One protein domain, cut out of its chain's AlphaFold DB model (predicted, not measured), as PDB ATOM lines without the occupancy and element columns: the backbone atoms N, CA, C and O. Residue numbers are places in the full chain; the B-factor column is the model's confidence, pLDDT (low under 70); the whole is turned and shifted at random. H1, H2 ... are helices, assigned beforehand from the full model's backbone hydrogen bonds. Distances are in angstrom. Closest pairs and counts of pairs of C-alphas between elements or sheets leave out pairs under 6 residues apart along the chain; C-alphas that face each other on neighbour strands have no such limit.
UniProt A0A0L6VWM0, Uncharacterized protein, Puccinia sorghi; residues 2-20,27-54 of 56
ATOM      1  N   LYS A   2      13.118  19.831 -28.527       62.91
ATOM      2  CA  LYS A   2      14.088  20.340 -27.540       62.91
ATOM      3  C   LYS A   2      13.741  21.724 -26.954       62.91
ATOM      4  O   LYS A   2      13.866  21.917 -25.753       62.91
ATOM      5  N   ASP A   3      13.191  22.630 -27.763       68.50
ATOM      6  CA  ASP A   3      12.710  23.947 -27.299       68.50
ATOM      7  C   ASP A   3      11.544  23.872 -26.314       68.50
ATOM      8  O   ASP A   3      11.530  24.549 -25.286       68.50
ATOM      9  N   LYS A   4      10.574  22.993 -26.599       66.56
ATOM     10  CA  LYS A   4       9.439  22.755 -25.702       66.56
ATOM     11  C   LYS A   4       9.923  22.170 -24.373       66.56
ATOM     12  O   LYS A   4       9.457  22.604 -23.328       66.56
ATOM     13  N   PHE A   5      10.904  21.268 -24.419       67.19
ATOM     14  CA  PHE A   5      11.528  20.671 -23.236       67.19
ATOM     15  C   PHE A   5      12.272  21.703 -22.373       67.19
ATOM     16  O   PHE A   5      12.066  21.759 -21.165       67.19
ATOM     17  N   ASN A   6      13.082  22.575 -22.979       75.75
ATOM     18  CA  ASN A   6      13.796  23.621 -22.241       75.75
ATOM     19  C   ASN A   6      12.839  24.656 -21.641       75.75
ATOM     20  O   ASN A   6      12.966  25.009 -20.472       75.75
ATOM     21  N   THR A   7      11.828  25.075 -22.406       76.50
ATOM     22  CA  THR A   7      10.778  25.977 -21.906       76.50
ATOM     23  C   THR A   7      10.062  25.373 -20.698       76.50
ATOM     24  O   THR A   7       9.738  26.072 -19.738       76.50
ATOM     25  N   TYR A   8       9.829  24.063 -20.734       71.12
ATOM     26  CA  TYR A   8       9.189  23.325 -19.658       71.12
ATOM     27  C   TYR A   8      10.069  23.248 -18.402       71.12
ATOM     28  O   TYR A   8       9.630  23.597 -17.304       71.12
ATOM     29  N   LYS A   9      11.343  22.883 -18.577       75.50
ATOM     30  CA  LYS A   9      12.346  22.804 -17.506       75.50
ATOM     31  C   LYS A   9      12.537  24.142 -16.784       75.50
ATOM     32  O   LYS A   9      12.614  24.171 -15.558       75.50
ATOM     33  N   GLU A  10      12.564  25.247 -17.525       79.94
ATOM     34  CA  GLU A  10      12.705  26.598 -16.965       79.94
ATOM     35  C   GLU A  10      11.466  27.026 -16.164       79.94
ATOM     36  O   GLU A  10      11.586  27.574 -15.065       79.94
ATOM     37  N   LYS A  11      10.259  26.720 -16.663       75.38
ATOM     38  CA  LYS A  11       9.011  26.951 -15.918       75.38
ATOM     39  C   LYS A  11       8.983  26.151 -14.619       75.38
ATOM     40  O   LYS A  11       8.628  26.711 -13.584       75.38
ATOM     41  N   TYR A  12       9.420  24.894 -14.658       74.06
ATOM     42  CA  TYR A  12       9.531  24.052 -13.472       74.06
ATOM     43  C   TYR A  12      10.517  24.623 -12.452       74.06
ATOM     44  O   TYR A  12      10.136  24.837 -11.306       74.06
ATOM     45  N   LYS A  13      11.750  24.954 -12.863       76.69
ATOM     46  CA  LYS A  13      12.742  25.588 -11.977       76.69
ATOM     47  C   LYS A  13      12.168  26.826 -11.305       76.69
ATOM     48  O   LYS A  13      12.328  27.008 -10.108       76.69
ATOM     49  N   LYS A  14      11.439  27.650 -12.058       77.31
ATOM     50  CA  LYS A  14      10.803  28.851 -11.521       77.31
ATOM     51  C   LYS A  14       9.725  28.529 -10.484       77.31
ATOM     52  O   LYS A  14       9.665  29.219  -9.473       77.31
ATOM     53  N   VAL A  15       8.889  27.516 -10.717       68.94
ATOM     54  CA  VAL A  15       7.866  27.073  -9.755       68.94
ATOM     55  C   VAL A  15       8.514  26.439  -8.524       68.94
ATOM     56  O   VAL A  15       8.146  26.811  -7.420       68.94
ATOM     57  N   HIS A  16       9.530  25.592  -8.693       72.25
ATOM     58  CA  HIS A  16      10.276  24.939  -7.615       72.25
ATOM     59  C   HIS A  16      11.074  25.937  -6.753       72.25
ATOM     60  O   HIS A  16      11.021  25.907  -5.530       72.25
ATOM     61  N   THR A  17      11.760  26.904  -7.366       70.62
ATOM     62  CA  THR A  17      12.485  27.953  -6.630       70.62
ATOM     63  C   THR A  17      11.532  28.915  -5.928       70.62
ATOM     64  O   THR A  17      11.766  29.264  -4.772       70.62
ATOM     65  N   LYS A  18      10.429  29.320  -6.576       64.88
ATOM     66  CA  LYS A  18       9.357  30.063  -5.891       64.88
ATOM     67  C   LYS A  18       8.744  29.238  -4.770       64.88
ATOM     68  O   LYS A  18       8.357  29.798  -3.750       64.88
ATOM     69  N   SER A  19       8.708  27.922  -4.957       64.19
ATOM     70  CA  SER A  19       8.178  26.999  -3.981       64.19
ATOM     71  C   SER A  19       8.984  27.052  -2.679       64.19
ATOM     72  O   SER A  19       8.454  27.309  -1.598       64.19
ATOM     73  N   ILE A  20      10.302  26.940  -2.817       64.31
ATOM     74  CA  ILE A  20      11.260  27.028  -1.715       64.31
ATOM     75  C   ILE A  20      11.264  28.432  -1.083       64.31
ATOM     76  O   ILE A  20      11.382  28.565   0.130       64.31
ATOM     77  N   THR A  27      -1.631  24.547  -0.338       77.31
ATOM     78  CA  THR A  27      -2.746  25.470  -0.156       77.31
ATOM     79  C   THR A  27      -4.002  24.676   0.189       77.31
ATOM     80  O   THR A  27      -4.108  23.491  -0.136       77.31
ATOM     81  N   ASP A  28      -4.995  25.328   0.793       78.81
ATOM     82  CA  ASP A  28      -6.305  24.710   1.047       78.81
ATOM     83  C   ASP A  28      -6.947  24.153  -0.238       78.81
ATOM     84  O   ASP A  28      -7.697  23.180  -0.209       78.81
ATOM     85  N   GLU A  29      -6.627  24.754  -1.387       80.88
ATOM     86  CA  GLU A  29      -7.077  24.308  -2.706       80.88
ATOM     87  C   GLU A  29      -6.404  22.996  -3.140       80.88
ATOM     88  O   GLU A  29      -7.074  22.128  -3.698       80.88
ATOM     89  N   ASP A  30      -5.118  22.814  -2.818       78.31
ATOM     90  CA  ASP A  30      -4.406  21.552  -3.040       78.31
ATOM     91  C   ASP A  30      -4.993  20.444  -2.153       78.31
ATOM     92  O   ASP A  30      -5.326  19.370  -2.649       78.31
ATOM     93  N   GLN A  31      -5.221  20.729  -0.865       76.69
ATOM     94  CA  GLN A  31      -5.837  19.766   0.058       76.69
ATOM     95  C   GLN A  31      -7.259  19.384  -0.365       76.69
ATOM     96  O   GLN A  31      -7.663  18.231  -0.224       76.69
ATOM     97  N   LYS A  32      -8.020  20.334  -0.916       82.94
ATOM     98  CA  LYS A  32      -9.351  20.078  -1.479       82.94
ATOM     99  C   LYS A  32      -9.297  19.219  -2.747       82.94
ATOM    100  O   LYS A  32     -10.270  18.534  -3.049       82.94
ATOM    101  N   GLY A  33      -8.184  19.265  -3.474       78.81
ATOM    102  CA  GLY A  33      -7.900  18.435  -4.642       78.81
ATOM    103  C   GLY A  33      -7.221  17.100  -4.326       78.81
ATOM    104  O   GLY A  33      -6.668  16.508  -5.247       78.81
ATOM    105  N   GLU A  34      -7.221  16.655  -3.061       83.31
ATOM    106  CA  GLU A  34      -6.506  15.455  -2.577       83.31
ATOM    107  C   GLU A  34      -4.985  15.477  -2.805       83.31
ATOM    108  O   GLU A  34      -4.306  14.468  -2.651       83.31
ATOM    109  N   ILE A  35      -4.411  16.639  -3.108       82.25
ATOM    110  CA  ILE A  35      -2.968  16.801  -3.193       82.25
ATOM    111  C   ILE A  35      -2.473  16.977  -1.762       82.25
ATOM    112  O   ILE A  35      -2.817  17.946  -1.087       82.25
ATOM    113  N   SER A  36      -1.692  16.016  -1.277       77.25
ATOM    114  CA  SER A  36      -1.230  15.968   0.117       77.25
ATOM    115  C   SER A  36       0.281  16.132   0.254       77.25
ATOM    116  O   SER A  36       0.807  16.280   1.357       77.25
ATOM    117  N   THR A  37       0.985  16.176  -0.874       77.75
ATOM    118  CA  THR A  37       2.423  16.406  -0.954       77.75
ATOM    119  C   THR A  37       2.762  17.387  -2.074       77.75
ATOM    120  O   THR A  37       2.015  17.579  -3.036       77.75
ATOM    121  N   ILE A  38       3.926  18.028  -1.962       76.00
ATOM    122  CA  ILE A  38       4.432  18.915  -3.017       76.00
ATOM    123  C   ILE A  38       4.725  18.115  -4.294       76.00
ATOM    124  O   ILE A  38       4.503  18.634  -5.385       76.00
ATOM    125  N   ASP A  39       5.173  16.861  -4.179       73.69
ATOM    126  CA  ASP A  39       5.391  15.981  -5.329       73.69
ATOM    127  C   ASP A  39       4.090  15.688  -6.082       73.69
ATOM    128  O   ASP A  39       4.061  15.843  -7.298       73.69
ATOM    129  N   GLU A  40       2.988  15.391  -5.387       78.12
ATOM    130  CA  GLU A  40       1.668  15.243  -6.023       78.12
ATOM    131  C   GLU A  40       1.202  16.541  -6.694       78.12
ATOM    132  O   GLU A  40       0.640  16.511  -7.789       78.12
ATOM    133  N   LYS A  41       1.480  17.699  -6.085       77.94
ATOM    134  CA  LYS A  41       1.181  19.007  -6.690       77.94
ATOM    135  C   LYS A  41       1.987  19.230  -7.963       77.94
ATOM    136  O   LYS A  41       1.505  19.799  -8.940       77.94
ATOM    137  N   ILE A  42       3.246  18.816  -7.947       73.56
ATOM    138  CA  ILE A  42       4.126  18.897  -9.105       73.56
ATOM    139  C   ILE A  42       3.657  17.922 -10.181       73.56
ATOM    140  O   ILE A  42       3.630  18.301 -11.348       73.56
ATOM    141  N   GLU A  43       3.253  16.711  -9.816       77.31
ATOM    142  CA  GLU A  43       2.761  15.696 -10.744       77.31
ATOM    143  C   GLU A  43       1.404  16.079 -11.355       77.31
ATOM    144  O   GLU A  43       1.186  15.852 -12.545       77.31
ATOM    145  N   SER A  44       0.527  16.759 -10.606       74.62
ATOM    146  CA  SER A  44      -0.748  17.274 -11.127       74.62
ATOM    147  C   SER A  44      -0.552  18.429 -12.118       74.62
ATOM    148  O   SER A  44      -1.237  18.505 -13.139       74.62
ATOM    149  N   LEU A  45       0.431  19.301 -11.871       75.44
ATOM    150  CA  LEU A  45       0.833  20.365 -12.797       75.44
ATOM    151  C   LEU A  45       1.669  19.830 -13.977       75.44
ATOM    152  O   LEU A  45       1.709  20.443 -15.050       75.44
ATOM    153  N   CYS A  46       2.357  18.706 -13.769       70.62
ATOM    154  CA  CYS A  46       3.263  18.051 -14.704       70.62
ATOM    155  C   CYS A  46       3.078  16.526 -14.699       70.62
ATOM    156  O   CYS A  46       3.910  15.797 -14.134       70.62
ATOM    157  N   PRO A  47       2.078  16.006 -15.426       68.00
ATOM    158  CA  PRO A  47       1.996  14.576 -15.667       68.00
ATOM    159  C   PRO A  47       3.303  14.124 -16.330       68.00
ATOM    160  O   PRO A  47       3.737  14.736 -17.307       68.00
ATOM    161  N   GLN A  48       3.936  13.066 -15.814       66.94
ATOM    162  CA  GLN A  48       5.222  12.531 -16.302       66.94
ATOM    163  C   GLN A  48       6.485  13.328 -15.914       66.94
ATOM    164  O   GLN A  48       7.548  13.093 -16.498       66.94
ATOM    165  N   TYR A  49       6.432  14.203 -14.900       65.00
ATOM    166  CA  TYR A  49       7.636  14.869 -14.369       65.00
ATOM    167  C   TYR A  49       8.752  13.872 -14.029       65.00
ATOM    168  O   TYR A  49       9.912  14.058 -14.400       65.00
ATOM    169  N   HIS A  50       8.382  12.766 -13.384       65.00
ATOM    170  CA  HIS A  50       9.330  11.737 -12.977       65.00
ATOM    171  C   HIS A  50      10.067  11.123 -14.179       65.00
ATOM    172  O   HIS A  50      11.279  10.934 -14.145       65.00
ATOM    173  N   ALA A  51       9.367  10.917 -15.298       60.84
ATOM    174  CA  ALA A  51       9.971  10.443 -16.542       60.84
ATOM    175  C   ALA A  51      10.900  11.490 -17.189       60.84
ATOM    176  O   ALA A  51      11.824  11.137 -17.923       60.84
ATOM    177  N   MET A  52      10.684  12.776 -16.899       62.22
ATOM    178  CA  MET A  52      11.511  13.883 -17.375       62.22
ATOM    179  C   MET A  52      12.829  14.015 -16.594       62.22
ATOM    180  O   MET A  52      13.838  14.419 -17.171       62.22
ATOM    181  N   ASN A  53      12.838  13.646 -15.307       56.97
ATOM    182  CA  ASN A  53      14.022  13.690 -14.441       56.97
ATOM    183  C   ASN A  53      14.945  12.455 -14.591       56.97
ATOM    184  O   ASN A  53      16.040  12.440 -14.040       56.97
ATOM    185  N   VAL A  54      14.538  11.431 -15.356       53.91
ATOM    186  CA  VAL A  54      15.256  10.142 -15.505       53.91
ATOM    187  C   VAL A  54      16.218  10.090 -16.711       53.91
ATOM    188  O   VAL A  54      16.826   9.059 -16.987       53.91
TER     189      VAL A  54
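What this domain is: This is residues 2 to 20 and 27 to 54 of the 56 residues of an uncharacterized protein of Puccinia sorghi (UniProt A0A0L6VWM0). One long helix, H1, makes one side of a loose, open arrangement, and three short helices, H2, H3 and H4, follow one another in a row on the other side, where H3 and H4 come back past H1, near it, while H2 is apart from it. H2 is at one end of the row, H3 in its middle and H4 at the other end; H1 touches no helix, but is near H3 and H4. The printed part has 47 residues with four named helices, in the order H1, H2, H3, H4, and no named strand, and its class is all helix. It is only just loose, close to compact, with a radius of gyration of the C-alphas of 11.7 A, and it is elongated, with spans of 35 by 21 by 15 A.

Where its parts are: H1 is residues 2 to 20 and measures 26.8 A from first to last C-alpha; C-alpha 2 is at (14.088, 20.340, -27.540) and C-alpha 20 at (11.260, 27.028, -1.715). After the cut, H2 is residues 28 to 32, 6.1 A long. H3 is residues 38 to 45, 10.5 A long, beginning with C-alpha 38 at (4.432, 18.915, -3.017). H4 is residues 49 to 53, 6.5 A long, and its last C-alpha, that of Asn 53, is at (14.022, 13.690, -14.441).

How they stand to each other: H1 and H3 are near each other, with 6 pairs of C-alphas within 10 A. H1 and H4 are also near each other, again with 6 such pairs. H1 and H2 are apart. H2 and H3 are close but not clearly touching; their closest C-alphas, those of Asp 30 and Lys 41, are 7.1 A apart, and their centres 12.2 A. H3 and H4 only just touch, and touch only at the corner by their link, with 3 pairs of C-alphas within 8 A; the closest C-alphas are those of Glu 43 and Tyr 49, 6.1 A apart. H2 and H4 are apart. In H1, H2, H3 and H4 every O i to N i+4 pair is within hydrogen-bond range.

The domain as a whole: The two C-alphas farthest apart are those of Lys 2 and Asp 28, 35.4 A, while those of Lys 2 and Val 54, the first and last printed, are 15.8 A apart. Residues 21 to 26 are not printed, and the gap from C-alpha 20 to C-alpha 27 is 14.2 A; the link from H1 to H2 runs across this cut. Of the links that are printed whole, H2 to H3 and H3 to H4 are both tight. The mean pLDDT of the printed part is 72.4, and it is under 70 at residues 2 to 5, 15, 18 to 20 and 47 to 54.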